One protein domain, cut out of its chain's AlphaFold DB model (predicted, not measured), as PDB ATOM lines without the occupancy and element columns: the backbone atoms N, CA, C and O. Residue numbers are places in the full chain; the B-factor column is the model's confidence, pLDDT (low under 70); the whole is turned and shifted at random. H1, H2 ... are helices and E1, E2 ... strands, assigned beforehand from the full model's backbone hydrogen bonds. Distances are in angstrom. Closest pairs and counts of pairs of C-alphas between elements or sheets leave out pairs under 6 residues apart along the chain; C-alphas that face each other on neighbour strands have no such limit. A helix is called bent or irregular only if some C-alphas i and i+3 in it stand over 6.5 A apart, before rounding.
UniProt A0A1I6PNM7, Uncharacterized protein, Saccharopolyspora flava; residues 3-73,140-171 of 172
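Overview. This is residues 3 to 73 and 140 to 171 of the 172 residues of an uncharacterized protein of Saccharopolyspora flava (UniProt A0A1I6PNM7). A twisted four-stranded sheet curls round helix H2, with the irregular helix H1 over the E2 end of the same face. H3 is on the opposite face beside edge strand E4, and H4 lies out beyond H3, touching no helix. The printed part has 103 residues, with four named helices and four named strands in the order E1 H1 E2 E3 H2 E4 H3 H4, of the mixed class of helices and strands. The antiparallel sheet has the order E2 - E3 - E1 - E4. The whole is compact, with a radius of gyration of the C-alphas of 13.7 A and spans of 39 by 30 by 25 A.

Arrangement. E1, residues 3 to 10, is an inner strand, antiparallel to E3, residues 38 to 47; N 8 and O 41 are within hydrogen-bond range at 2.9 A. H1, residues 16 to 27, is on the sheet over E2, residues 30 to 35, at a height over the sheet of 9.3 A. E2 and E3 form a hairpin, with N 33 and O 40 at 2.9 A. E3 bends by 52 degrees at residue 44. H2, residues 50 to 63, is on the same face as H1, and the two touch at a steep tilt of 42 degrees, opposite ways; their closest C-alphas, of Ala 25 and Asp 60, are 5.3 A apart. E4, residues 68 to 71, is antiparallel to E1, with N 69 and O 9 at 2.8 A. E1, H1, E2 and E3, H2, E4 are split strand-helix-strand units, two strands running the same way with another strand between them, each with a right-handed crossover. H3, residues 140 to 156, is on the opposite face from H2; its closest C-alpha pair with E4, Asp 148 and Val 71, is 4.6 A apart. H2 and H3 only just touch, only at their ends, with 3 pairs of C-alphas within 8 A, the closest being Leu 50 and His 140 at 7.2 A. H4, residues 163 to 171, is near H3 and not on the sheet. In H2 and H3 every O i to N i+4 pair is within hydrogen-bond range; H1 has 6 of 8, and H4 has 1 of 5 with 5 of 6 O i to N i+3 pairs.

Along the chain. E1 begins at C-alpha 3, (184.787, 207.937, 171.116), and is 21.7 A long. E3 measures 26.2 A, H2 19.8 A and H3 24.5 A. H1 is irregular, with C-alphas 24 and 27 7.1 A apart. H4 ends at C-alpha 171, (198.583, 185.018, 177.077).

Size, cuts and confidence. The C-alphas farthest apart, of Glu 16 and Thr 171, are 40.6 A apart. Residues 74 to 139 are not printed, and C-alphas 73 and 140 are 10.7 A apart across the cut. Of the links printed whole, H3 to H4 is short and the others are tight. The mean pLDDT of the printed part is 96.3, and no printed residue is under 70.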
ATOM      1  N   SER A   3     183.845 207.546 172.162       96.25
ATOM      2  CA  SER A   3     184.787 207.937 171.116       96.25
ATOM      3  C   SER A   3     186.229 207.644 171.534       96.25
ATOM      4  O   SER A   3     186.629 207.965 172.658       96.25
ATOM      5  N   HIS A   4     187.004 207.047 170.627       98.06
ATOM      6  CA  HIS A   4     188.421 206.728 170.796       98.06
ATOM      7  C   HIS A   4     189.239 207.350 169.669       98.06
ATOM      8  O   HIS A   4     188.969 207.107 168.493       98.06
ATOM      9  N   GLU A   5     190.277 208.095 170.040       98.00
ATOM     10  CA  GLU A   5     191.195 208.735 169.096       98.00
ATOM     11  C   GLU A   5     192.506 207.951 168.999       98.00
ATOM     12  O   GLU A   5     193.133 207.624 170.015       98.00
ATOM     13  N   PHE A   6     192.917 207.632 167.774       98.62
ATOM     14  CA  PHE A   6     194.186 206.972 167.468       98.62
ATOM     15  C   PHE A   6     194.509 207.114 165.982       98.62
ATOM     16  O   PHE A   6     193.630 207.328 165.153       98.62
ATOM     17  N   THR A   7     195.777 206.908 165.627       98.56
ATOM     18  CA  THR A   7     196.214 207.012 164.233       98.56
ATOM     19  C   THR A   7     196.873 205.719 163.772       98.56
ATOM     20  O   THR A   7     197.859 205.276 164.368       98.56
ATOM     21  N   LEU A   8     196.367 205.127 162.692       98.69
ATOM     22  CA  LEU A   8     196.999 203.980 162.042       98.69
ATOM     23  C   LEU A   8     198.057 204.445 161.042       98.69
ATOM     24  O   LEU A   8     197.898 205.464 160.373       98.69
ATOM     25  N   ILE A   9     199.131 203.669 160.932       98.56
ATOM     26  CA  ILE A   9     200.194 203.873 159.948       98.56
ATOM     27  C   ILE A   9     199.975 202.884 158.803       98.56
ATOM     28  O   ILE A   9     199.900 201.682 159.053       98.56
ATOM     29  N   LEU A  10     199.890 203.368 157.568       98.31
ATOM     30  CA  LEU A  10     199.700 202.549 156.370       98.31
ATOM     31  C   LEU A  10     201.032 202.217 155.683       98.31
ATOM     32  O   LEU A  10     202.037 202.912 155.848       98.31
ATOM     33  N   ASP A  11     201.025 201.166 154.866       96.38
ATOM     34  CA  ASP A  11     202.157 200.732 154.040       96.38
ATOM     35  C   ASP A  11     202.477 201.683 152.878       96.38
ATOM     36  O   ASP A  11     203.580 201.642 152.327       96.38
ATOM     37  N   ARG A  12     201.518 202.533 152.497       95.88
ATOM     38  CA  ARG A  12     201.639 203.537 151.434       95.88
ATOM     39  C   ARG A  12     200.657 204.689 151.651       95.88
ATOM     40  O   ARG A  12     199.710 204.565 152.423       95.88
ATOM     41  N   VAL A  13     200.885 205.798 150.954       96.62
ATOM     42  CA  VAL A  13     199.948 206.932 150.907       96.62
ATOM     43  C   VAL A  13     198.775 206.568 149.983       96.62
ATOM     44  O   VAL A  13     199.049 206.180 148.845       96.62
ATOM     45  N   PRO A  14     197.509 206.669 150.439       96.00
ATOM     46  CA  PRO A  14     196.342 206.446 149.586       96.00
ATOM     47  C   PRO A  14     196.269 207.444 148.423       96.00
ATOM     48  O   PRO A  14     196.523 208.635 148.602       96.00
ATOM     49  N   ASN A  15     195.904 206.968 147.234       95.00
ATOM     50  CA  ASN A  15     195.496 207.821 146.113       95.00
ATOM     51  C   ASN A  15     193.974 208.060 146.113       95.00
ATOM     52  O   ASN A  15     193.254 207.380 146.834       95.00
ATOM     53  N   GLU A  16     193.479 208.991 145.291       91.38
ATOM     54  CA  GLU A  16     192.065 209.417 145.263       91.38
ATOM     55  C   GLU A  16     191.053 208.257 145.161       91.38
ATOM     56  O   GLU A  16     190.084 208.241 145.911       91.38
ATOM     57  N   GLU A  17     191.302 207.238 144.332       92.81
ATOM     58  CA  GLU A  17     190.417 206.063 144.230       92.81
ATOM     59  C   GLU A  17     190.462 205.195 145.500       92.81
ATOM     60  O   GLU A  17     189.468 204.592 145.905       92.81
ATOM     61  N   GLU A  18     191.621 205.131 146.158       96.62
ATOM     62  CA  GLU A  18     191.786 204.398 147.413       96.62
ATOM     63  C   GLU A  18     191.160 205.129 148.614       96.62
ATOM     64  O   GLU A  18     190.813 204.467 149.592       96.62
ATOM     65  N   HIS A  19     190.972 206.455 148.553       95.06
ATOM     66  CA  HIS A  19     190.207 207.192 149.570       95.06
ATOM     67  C   HIS A  19     188.747 206.722 149.605       95.06
ATOM     68  O   HIS A  19     188.232 206.424 150.683       95.06
ATOM     69  N   ASP A  20     188.109 206.596 148.439       94.94
ATOM     70  CA  ASP A  20     186.740 206.079 148.342       94.94
ATOM     71  C   ASP A  20     186.673 204.619 148.817       94.94
ATOM     72  O   ASP A  20     185.769 204.241 149.562       94.94
ATOM     73  N   ALA A  21     187.666 203.796 148.460       96.56
ATOM     74  CA  ALA A  21     187.735 202.410 148.924       96.56
ATOM     75  C   ALA A  21     187.868 202.297 150.454       96.56
ATOM     76  O   ALA A  21     187.251 201.420 151.055       96.56
ATOM     77  N   LEU A  22     188.649 203.176 151.092       97.94
ATOM     78  CA  LEU A  22     188.762 203.256 152.551       97.94
ATOM     79  C   LEU A  22     187.439 203.674 153.196       97.94
ATOM     80  O   LEU A  22     187.030 203.067 154.187       97.94
ATOM     81  N   PHE A  23     186.763 204.672 152.626       97.00
ATOM     82  CA  PHE A  23     185.461 205.131 153.101       97.00
ATOM     83  C   PHE A  23     184.430 203.992 153.077       97.00
ATOM     84  O   PHE A  23     183.846 203.658 154.105       97.00
ATOM     85  N   GLU A  24     184.275 203.319 151.933       97.50
ATOM     86  CA  GLU A  24     183.329 202.205 151.761       97.50
ATOM     87  C   GLU A  24     183.688 200.965 152.598       97.50
ATOM     88  O   GLU A  24     182.814 200.176 152.963       97.50
ATOM     89  N   ALA A  25     184.966 200.790 152.939       97.94
ATOM     90  CA  ALA A  25     185.431 199.736 153.838       97.94
ATOM     91  C   ALA A  25     185.122 200.008 155.320       97.94
ATOM     92  O   ALA A  25     185.447 199.178 156.168       97.94
ATOM     93  N   GLY A  26     184.496 201.145 155.636       97.31
ATOM     94  CA  GLY A  26     184.129 201.528 156.993       97.31
ATOM     95  C   GLY A  26     185.186 202.363 157.701       97.31
ATOM     96  O   GLY A  26     185.199 202.365 158.921       97.31
ATOM     97  N   CYS A  27     186.086 203.045 156.980       98.00
ATOM     98  CA  CYS A  27     186.970 204.079 157.541       98.00
ATOM     99  C   CYS A  27     186.388 205.496 157.348       98.00
ATOM    100  O   CYS A  27     187.138 206.455 157.176       98.00
ATOM    101  N   ASP A  28     185.060 205.637 157.335       97.38
ATOM    102  CA  ASP A  28     184.340 206.910 157.165       97.38
ATOM    103  C   ASP A  28     184.493 207.870 158.361       97.38
ATOM    104  O   ASP A  28     184.208 209.064 158.255       97.38
ATOM    105  N   ASP A  29     185.005 207.361 159.479       98.06
ATOM    106  CA  ASP A  29     185.358 208.072 160.707       98.06
ATOM    107  C   ASP A  29     186.863 208.392 160.824       98.06
ATOM    108  O   ASP A  29     187.341 208.751 161.909       98.06
ATOM    109  N   ALA A  30     187.614 208.269 159.722       97.81
ATOM    110  CA  ALA A  30     189.038 208.580 159.659       97.81
ATOM    111  C   ALA A  30     189.376 209.699 158.669       97.81
ATOM    112  O   ALA A  30     188.913 209.723 157.528       97.81
ATOM    113  N   ALA A  31     190.283 210.585 159.076       97.06
ATOM    114  CA  ALA A  31     190.946 211.513 158.170       97.06
ATOM    115  C   ALA A  31     192.215 210.874 157.587       97.06
ATOM    116  O   ALA A  31     193.048 210.338 158.317       97.06
ATOM    117  N   VAL A  32     192.390 210.960 156.268       96.56
ATOM    118  CA  VAL A  32     193.623 210.521 155.604       96.56
ATOM    119  C   VAL A  32     194.654 211.651 155.644       96.56
ATOM    120  O   VAL A  32     194.382 212.757 155.175       96.56
ATOM    121  N   GLU A  33     195.854 211.371 156.153       95.25
ATOM    122  CA  GLU A  33     196.985 212.304 156.135       95.25
ATOM    123  C   GLU A  33     198.225 211.696 155.465       95.25
ATOM    124  O   GLU A  33     198.444 210.484 155.486       95.25
ATOM    125  N   GLU A  34     199.096 212.559 154.940       94.50
ATOM    126  CA  GLU A  34     200.463 212.202 154.560       94.50
ATOM    127  C   GLU A  34     201.465 212.935 155.464       94.50
ATOM    128  O   GLU A  34     201.447 214.168 155.594       94.50
ATOM    129  N   ARG A  35     202.390 212.179 156.062       92.12
ATOM    130  CA  ARG A  35     203.543 212.714 156.801       92.12
ATOM    131  C   ARG A  35     204.792 211.937 156.428       92.12
ATOM    132  O   ARG A  35     204.785 210.716 156.480       92.12
ATOM    133  N   ASP A  36     205.858 212.634 156.041       89.00
ATOM    134  CA  ASP A  36     207.151 212.024 155.697       89.00
ATOM    135  C   ASP A  36     207.052 210.847 154.700       89.00
ATOM    136  O   ASP A  36     207.807 209.878 154.787       89.00
ATOM    137  N   ARG A  37     206.137 210.953 153.718       86.88
ATOM    138  CA  ARG A  37     205.801 209.918 152.714       86.88
ATOM    139  C   ARG A  37     205.162 208.646 153.283       86.88
ATOM    140  O   ARG A  37     205.215 207.589 152.656       86.88
ATOM    141  N   VAL A  38     204.569 208.748 154.464       92.25
ATOM    142  CA  VAL A  38     203.811 207.688 155.124       92.25
ATOM    143  C   VAL A  38     202.339 208.085 155.140       92.25
ATOM    144  O   VAL A  38     202.004 209.209 155.521       92.25
ATOM    145  N   GLY A  39     201.474 207.166 154.706       96.75
ATOM    146  CA  GLY A  39     200.026 207.331 154.789       96.75
ATOM    147  C   GLY A  39     199.546 207.081 156.213       96.75
ATOM    148  O   GLY A  39     199.974 206.119 156.854       96.75
ATOM    149  N   LEU A  40     198.672 207.945 156.709       98.25
ATOM    150  CA  LEU A  40     198.103 207.864 158.047       98.25
ATOM    151  C   LEU A  40     196.579 207.907 157.962       98.25
ATOM    152  O   LEU A  40     196.028 208.628 157.132       98.25
ATOM    153  N   LEU A  41     195.920 207.171 158.853       98.44
ATOM    154  CA  LEU A  41     194.481 207.280 159.091       98.44
ATOM    155  C   LEU A  41     194.263 207.743 160.522       98.44
ATOM    156  O   LEU A  41     194.575 206.995 161.450       98.44
ATOM    157  N   ASP A  42     193.771 208.965 160.692       98.38
ATOM    158  CA  ASP A  42     193.480 209.553 161.994       98.38
ATOM    159  C   ASP A  42     192.009 209.339 162.350       98.38
ATOM    160  O   ASP A  42     191.127 209.968 161.767       98.38
ATOM    161  N   PHE A  43     191.749 208.396 163.253       98.62
ATOM    162  CA  PHE A  43     190.409 207.939 163.604       98.62
ATOM    163  C   PHE A  43     189.837 208.714 164.786       98.62
ATOM    164  O   PHE A  43     190.526 208.982 165.769       98.62
ATOM    165  N   THR A  44     188.529 208.957 164.731       98.31
ATOM    166  CA  THR A  44     187.689 209.269 165.895       98.31
ATOM    167  C   THR A  44     186.562 208.241 165.944       98.31
ATOM    168  O   THR A  44     185.471 208.466 165.425       98.31
ATOM    169  N   ARG A  45     186.855 207.066 166.514       98.19
ATOM    170  CA  ARG A  45     186.024 205.867 166.364       98.19
ATOM    171  C   ARG A  45     185.195 205.553 167.597       98.19
ATOM    172  O   ARG A  45     185.724 205.400 168.695       98.19
ATOM    173  N   GLU A  46     183.898 205.346 167.400       98.12
ATOM    174  CA  GLU A  46     182.977 204.915 168.454       98.12
ATOM    175  C   GLU A  46     183.027 203.395 168.668       98.12
ATOM    176  O   GLU A  46     182.762 202.607 167.759       98.12
ATOM    177  N   ALA A  47     183.328 202.964 169.894       97.88
ATOM    178  CA  ALA A  47     183.303 201.552 170.286       97.88
ATOM    179  C   ALA A  47     183.106 201.383 171.800       97.88
ATOM    180  O   ALA A  47     183.223 202.335 172.575       97.88
ATOM    181  N   ASP A  48     182.837 200.160 172.265       97.75
ATOM    182  CA  ASP A  48     182.719 199.891 173.707       97.75
ATOM    183  C   ASP A  48     184.074 199.870 174.432       97.75
ATOM    184  O   ASP A  48     184.121 199.981 175.655       97.75
ATOM    185  N   SER A  49     185.183 199.760 173.695       97.94
ATOM    186  CA  SER A  49     186.549 199.863 174.223       97.94
ATOM    187  C   SER A  49     187.537 200.282 173.134       97.94
ATOM    188  O   SER A  49     187.292 200.020 171.953       97.94
ATOM    189  N   LEU A  50     188.680 200.849 173.535       98.12
ATOM    190  CA  LEU A  50     189.765 201.203 172.619       98.12
ATOM    191  C   LEU A  50     190.260 199.972 171.845       98.12
ATOM    192  O   LEU A  50     190.411 200.027 170.628       98.12
ATOM    193  N   ALA A  51     190.431 198.833 172.521       97.50
ATOM    194  CA  ALA A  51     190.812 197.579 171.877       97.50
ATOM    195  C   ALA A  51     189.849 197.172 170.743       97.50
ATOM    196  O   ALA A  51     190.294 196.737 169.681       97.50
ATOM    197  N   GLN A  52     188.535 197.332 170.934       98.38
ATOM    198  CA  GLN A  52     187.562 197.069 169.870       98.38
ATOM    199  C   GLN A  52     187.671 198.081 168.725       98.38
ATOM    200  O   GLN A  52     187.617 197.659 167.572       98.38
ATOM    201  N   ALA A  53     187.862 199.370 169.032       98.62
ATOM    202  CA  ALA A  53     188.040 200.418 168.027       98.62
ATOM    203  C   ALA A  53     189.287 200.174 167.159       98.62
ATOM    204  O   ALA A  53     189.211 200.224 165.935       98.62
ATOM    205  N   LEU A  54     190.418 199.826 167.781       98.56
ATOM    206  CA  LEU A  54     191.662 199.490 167.086       98.56
ATOM    207  C   LEU A  54     191.500 198.243 166.213       98.56
ATOM    208  O   LEU A  54     191.908 198.237 165.053       98.56
ATOM    209  N   VAL A  55     190.890 197.177 166.744       98.31
ATOM    210  CA  VAL A  55     190.699 195.926 165.995       98.31
ATOM    211  C   VAL A  55     189.768 196.118 164.800       98.31
ATOM    212  O   VAL A  55     190.050 195.545 163.746       98.31
ATOM    213  N   SER A  56     188.677 196.879 164.931       98.50
ATOM    214  CA  SER A  56     187.807 197.168 163.786       98.50
ATOM    215  C   SER A  56     188.521 198.052 162.767       98.50
ATOM    216  O   SER A  56     188.580 197.669 161.608       98.50
ATOM    217  N   ALA A  57     189.178 199.136 163.190       98.69
ATOM    218  CA  ALA A  57     189.858 200.054 162.270       98.69
ATOM    219  C   ALA A  57     190.968 199.369 161.468       98.69
ATOM    220  O   ALA A  57     191.103 199.587 160.266       98.69
ATOM    221  N   ILE A  58     191.731 198.476 162.108       98.69
ATOM    222  CA  ILE A  58     192.751 197.680 161.418       98.69
ATOM    223  C   ILE A  58     192.116 196.756 160.373       98.69
ATOM    224  O   ILE A  58     192.658 196.618 159.278       98.69
ATOM    225  N   ARG A  59     190.985 196.114 160.690       98.56
ATOM    226  CA  ARG A  59     190.282 195.228 159.747       98.56
ATOM    227  C   ARG A  59     189.711 195.996 158.566       98.56
ATOM    228  O   ARG A  59     189.849 195.525 157.440       98.56
ATOM    229  N   ASP A  60     189.110 197.146 158.826       98.69
ATOM    230  CA  ASP A  60     188.473 197.982 157.814       98.69
ATOM    231  C   ASP A  60     189.532 198.483 156.821       98.69
ATOM    232  O   ASP A  60     189.440 198.196 155.625       98.69
ATOM    233  N   ALA A  61     190.632 199.061 157.321       98.50
ATOM    234  CA  ALA A  61     191.762 199.482 156.491       98.50
ATOM    235  C   ALA A  61     192.381 198.319 155.686       98.50
ATOM    236  O   ALA A  61     192.710 198.470 154.508       98.50
ATOM    237  N   GLU A  62     192.520 197.132 156.288       98.06
ATOM    238  CA  GLU A  62     193.045 195.952 155.590       98.06
ATOM    239  C   GLU A  62     192.084 195.407 154.525       98.06
ATOM    240  O   GLU A  62     192.529 194.907 153.489       98.06
ATOM    241  N   SER A  63     190.772 195.531 154.734       98.19
ATOM    242  CA  SER A  63     189.764 195.124 153.753       98.19
ATOM    243  C   SER A  63     189.744 196.030 152.514       98.19
ATOM    244  O   SER A  63     189.479 195.543 151.415       98.19
ATOM    245  N   ALA A  64     190.145 197.298 152.667       97.56
ATOM    246  CA  ALA A  64     190.389 198.235 151.567       97.56
ATOM    247  C   ALA A  64     191.697 197.955 150.794       97.56
ATOM    248  O   ALA A  64     192.026 198.660 149.841       97.56
ATOM    249  N   GLY A  65     192.470 196.929 151.176       97.38
ATOM    250  CA  GLY A  65     193.702 196.538 150.484       97.38
ATOM    251  C   GLY A  65     194.969 197.249 150.971       97.38
ATOM    252  O   GLY A  65     195.998 197.222 150.282       97.38
ATOM    253  N   PHE A  66     194.928 197.873 152.147       97.88
ATOM    254  CA  PHE A  66     196.118 198.395 152.816       97.88
ATOM    255  C   PHE A  66     196.719 197.375 153.776       97.88
ATOM    256  O   PHE A  66     196.093 196.392 154.172       97.88
ATOM    257  N   ARG A  67     197.964 197.617 154.179       96.94
ATOM    258  CA  ARG A  67     198.559 196.956 155.337       96.94
ATOM    259  C   ARG A  67     198.803 197.996 156.416       96.94
ATOM    260  O   ARG A  67     199.468 198.998 156.179       96.94
ATOM    261  N   VAL A  68     198.326 197.710 157.624       98.25
ATOM    262  CA  VAL A  68     198.636 198.535 158.794       98.25
ATOM    263  C   VAL A  68     200.030 198.173 159.316       98.25
ATOM    264  O   VAL A  68     200.280 197.030 159.715       98.25
ATOM    265  N   GLU A  69     200.941 199.144 159.304       97.88
ATOM    266  CA  GLU A  69     202.339 199.023 159.738       97.88
ATOM    267  C   GLU A  69     202.552 199.233 161.237       97.88
ATOM    268  O   GLU A  69     203.556 198.794 161.802       97.88
ATOM    269  N   GLY A  70     201.607 199.900 161.889       98.12
ATOM    270  CA  GLY A  70     201.669 200.211 163.307       98.12
ATOM    271  C   GLY A  70     200.571 201.177 163.718       98.12
ATOM    272  O   GLY A  70     199.707 201.543 162.916       98.12
ATOM    273  N   VAL A  71     200.645 201.607 164.970       98.50
ATOM    274  CA  VAL A  71     199.792 202.655 165.533       98.50
ATOM    275  C   VAL A  71     200.714 203.774 165.998       98.50
ATOM    276  O   VAL A  71     201.730 203.524 166.645       98.50
ATOM    277  N   ARG A  72     200.410 205.018 165.634       97.12
ATOM    278  CA  ARG A  72     201.236 206.162 166.027       97.12
ATOM    279  C   ARG A  72     201.222 206.296 167.552       97.12
ATOM    280  O   ARG A  72     200.158 206.315 168.163       97.12
ATOM    281  N   THR A  73     202.405 206.385 168.152       96.44
ATOM    282  CA  THR A  73     202.587 206.483 169.604       96.44
ATOM    283  C   THR A  73     203.849 207.265 169.952       96.44
ATOM    284  O   THR A  73     204.852 207.175 169.243       96.44
ATOM    285  N   HIS A 140     194.757 204.569 177.999       94.94
ATOM    286  CA  HIS A 140     194.653 204.772 176.553       94.94
ATOM    287  C   HIS A 140     196.025 204.773 175.866       94.94
ATOM    288  O   HIS A 140     196.249 204.015 174.928       94.94
ATOM    289  N   GLU A 141     196.979 205.565 176.363       96.00
ATOM    290  CA  GLU A 141     198.342 205.625 175.809       96.00
ATOM    291  C   GLU A 141     199.086 204.289 175.938       96.00
ATOM    292  O   GLU A 141     199.794 203.881 175.015       96.00
ATOM    293  N   VAL A 142     198.900 203.579 177.058       96.56
ATOM    294  CA  VAL A 142     199.485 202.244 177.271       96.56
ATOM    295  C   VAL A 142     198.917 201.232 176.272       96.56
ATOM    296  O   VAL A 142     199.674 200.471 175.670       96.56
ATOM    297  N   GLU A 143     197.599 201.229 176.063       97.00
ATOM    298  CA  GLU A 143     196.928 200.346 175.104       97.00
ATOM    299  C   GLU A 143     197.346 200.641 173.652       97.00
ATOM    300  O   GLU A 143     197.593 199.703 172.887       97.00
ATOM    301  N   ILE A 144     197.504 201.918 173.276       98.19
ATOM    302  CA  ILE A 144     198.041 202.319 171.965       98.19
ATOM    303  C   ILE A 144     199.470 201.787 171.782       98.19
ATOM    304  O   ILE A 144     199.763 201.157 170.763       98.19
ATOM    305  N   ALA A 145     200.356 202.004 172.760       97.56
ATOM    306  CA  ALA A 145     201.746 201.550 172.691       97.56
ATOM    307  C   ALA A 145     201.849 200.018 172.573       97.56
ATOM    308  O   ALA A 145     202.565 199.494 171.718       97.56
ATOM    309  N   ALA A 146     201.073 199.290 173.383       96.75
ATOM    310  CA  ALA A 146     201.004 197.834 173.311       96.75
ATOM    311  C   ALA A 146     200.494 197.356 171.942       96.75
ATOM    312  O   ALA A 146     201.053 196.421 171.362       96.75
ATOM    313  N   THR A 147     199.469 198.017 171.396       97.88
ATOM    314  CA  THR A 147     198.911 197.671 170.084       97.88
ATOM    315  C   THR A 147     199.916 197.908 168.960       97.88
ATOM    316  O   THR A 147     200.054 197.040 168.097       97.88
ATOM    317  N   ASP A 148     200.677 199.009 168.980       98.31
ATOM    318  CA  ASP A 148     201.747 199.246 168.001       98.31
ATOM    319  C   ASP A 148     202.768 198.097 167.995       98.31
ATOM    320  O   ASP A 148     203.078 197.537 166.940       98.31
ATOM    321  N   HIS A 149     203.228 197.657 169.171       96.00
ATOM    322  CA  HIS A 149     204.143 196.519 169.276       96.00
ATOM    323  C   HIS A 149     203.537 195.215 168.742       96.00
ATOM    324  O   HIS A 149     204.220 194.469 168.033       96.00
ATOM    325  N   ILE A 150     202.258 194.950 169.026       96.50
ATOM    326  CA  ILE A 150     201.546 193.769 168.519       96.50
ATOM    327  C   ILE A 150     201.440 193.812 166.991       96.50
ATOM    328  O   ILE A 150     201.716 192.806 166.335       96.50
ATOM    329  N   VAL A 151     201.083 194.957 166.406       97.56
ATOM    330  CA  VAL A 151     200.974 195.125 164.949       97.56
ATOM    331  C   VAL A 151     202.335 194.943 164.276       97.56
ATOM    332  O   VAL A 151     202.443 194.201 163.298       97.56
ATOM    333  N   ARG A 152     203.402 195.527 164.829       96.50
ATOM    334  CA  ARG A 152     204.760 195.358 164.291       96.50
ATOM    335  C   ARG A 152     205.234 193.911 164.375       96.50
ATOM    336  O   ARG A 152     205.750 193.381 163.391       96.50
ATOM    337  N   ALA A 153     205.004 193.239 165.505       95.69
ATOM    338  CA  ALA A 153     205.308 191.817 165.652       95.69
ATOM    339  C   ALA A 153     204.502 190.966 164.655       95.69
ATOM    340  O   ALA A 153     205.056 190.095 163.983       95.69
ATOM    341  N   ARG A 154     203.206 191.257 164.490       94.94
ATOM    342  CA  ARG A 154     202.335 190.615 163.495       94.94
ATOM    343  C   ARG A 154     202.904 190.749 162.079       94.94
ATOM    344  O   ARG A 154     202.893 189.760 161.345       94.94
ATOM    345  N   ASN A 155     203.435 191.917 161.718       95.88
ATOM    346  CA  ASN A 155     204.020 192.161 160.398       95.88
ATOM    347  C   ASN A 155     205.347 191.413 160.202       95.88
ATOM    348  O   ASN A 155     205.556 190.822 159.143       95.88
ATOM    349  N   MET A 156     206.203 191.347 161.229       95.12
ATOM    350  CA  MET A 156     207.445 190.552 161.200       95.12
ATOM    351  C   MET A 156     207.186 189.048 161.026       95.12
ATOM    352  O   MET A 156     208.008 188.333 160.456       95.12
ATOM    353  N   LEU A 157     206.046 188.556 161.516       94.94
ATOM    354  CA  LEU A 157     205.698 187.134 161.526       94.94
ATOM    355  C   LEU A 157     204.829 186.690 160.343       94.94
ATOM    356  O   LEU A 157     204.346 185.558 160.357       94.94
ATOM    357  N   ARG A 158     204.606 187.540 159.331       87.69
ATOM    358  CA  ARG A 158     203.623 187.296 158.257       87.69
ATOM    359  C   ARG A 158     203.749 185.914 157.607       87.69
ATOM    360  O   ARG A 158     202.746 185.210 157.518       87.69
ATOM    361  N   ASP A 159     204.970 185.527 157.244       92.81
ATOM    362  CA  ASP A 159     205.282 184.263 156.560       92.81
ATOM    363  C   ASP A 159     205.918 183.220 157.499       92.81
ATOM    364  O   ASP A 159     206.472 182.206 157.065       92.81
ATOM    365  N   ASN A 160     205.862 183.464 158.812       93.69
ATOM    366  CA  ASN A 160     206.437 182.574 159.809       93.69
ATOM    367  C   ASN A 160     205.473 181.417 160.119       93.69
ATOM    368  O   ASN A 160     204.356 181.628 160.591       93.69
ATOM    369  N   LYS A 161     205.929 180.177 159.904       95.62
ATOM    370  CA  LYS A 161     205.147 178.956 160.177       95.62
ATOM    371  C   LYS A 161     204.760 178.807 161.652       95.62
ATOM    372  O   LYS A 161     203.709 178.249 161.943       95.62
ATOM    373  N   GLU A 162     205.558 179.363 162.559       95.56
ATOM    374  CA  GLU A 162     205.352 179.318 164.010       95.56
ATOM    375  C   GLU A 162     204.521 180.501 164.535       95.56
ATOM    376  O   GLU A 162     204.400 180.690 165.744       95.56
ATOM    377  N   ARG A 163     203.926 181.324 163.659       93.12
ATOM    378  CA  ARG A 163     203.157 182.517 164.061       93.12
ATOM    379  C   ARG A 163     202.066 182.206 165.090       93.12
ATOM    380  O   ARG A 163     201.868 182.986 166.020       93.12
ATOM    381  N   ALA A 164     201.365 181.083 164.933       91.19
ATOM    382  CA  ALA A 164     200.325 180.670 165.873       91.19
ATOM    383  C   ALA A 164     200.901 180.321 167.255       91.19
ATOM    384  O   ALA A 164     200.301 180.677 168.265       91.19
ATOM    385  N   GLU A 165     202.078 179.695 167.315       94.75
ATOM    386  CA  GLU A 165     202.748 179.402 168.584       94.75
ATOM    387  C   GLU A 165     203.229 180.694 169.251       94.75
ATOM    388  O   GLU A 165     202.922 180.949 170.412       94.75
ATOM    389  N   LEU A 166     203.891 181.569 168.488       93.75
ATOM    390  CA  LEU A 166     204.399 182.849 168.985       93.75
ATOM    391  C   LEU A 166     203.286 183.775 169.498       93.75
ATOM    392  O   LEU A 166     203.506 184.509 170.457       93.75
ATOM    393  N   SER A 167     202.074 183.711 168.932       90.94
ATOM    394  CA  SER A 167     200.937 184.497 169.439       90.94
ATOM    395  C   SER A 167     200.519 184.142 170.872       90.94
ATOM    396  O   SER A 167     199.917 184.976 171.545       90.94
ATOM    397  N   ARG A 168     200.883 182.954 171.379       92.94
ATOM    398  CA  ARG A 168     200.573 182.545 172.758       92.94
ATOM    399  C   ARG A 168     201.355 183.327 173.807       92.94
ATOM    400  O   ARG A 168     200.919 183.362 174.953       92.94
ATOM    401  N   ILE A 169     202.449 183.997 173.426       93.81
ATOM    402  CA  ILE A 169     203.229 184.871 174.320       93.81
ATOM    403  C   ILE A 169     202.352 185.985 174.909       93.81
ATOM    404  O   ILE A 169     202.569 186.388 176.043       93.81
ATOM    405  N   LEU A 170     201.321 186.440 174.188       88.94
ATOM    406  CA  LEU A 170     200.388 187.462 174.684       88.94
ATOM    407  C   LEU A 170     199.487 186.972 175.831       88.94
ATOM    408  O   LEU A 170     198.813 187.778 176.464       88.94
ATOM    409  N   THR A 171     199.448 185.664 176.076       90.38
ATOM    410  CA  THR A 171     198.583 185.018 177.077       90.38
ATOM    411  C   THR A 171     199.353 184.152 178.078       90.38
ATOM    412  O   THR A 171     198.721 183.483 178.894       90.38
TER     413      THR A 171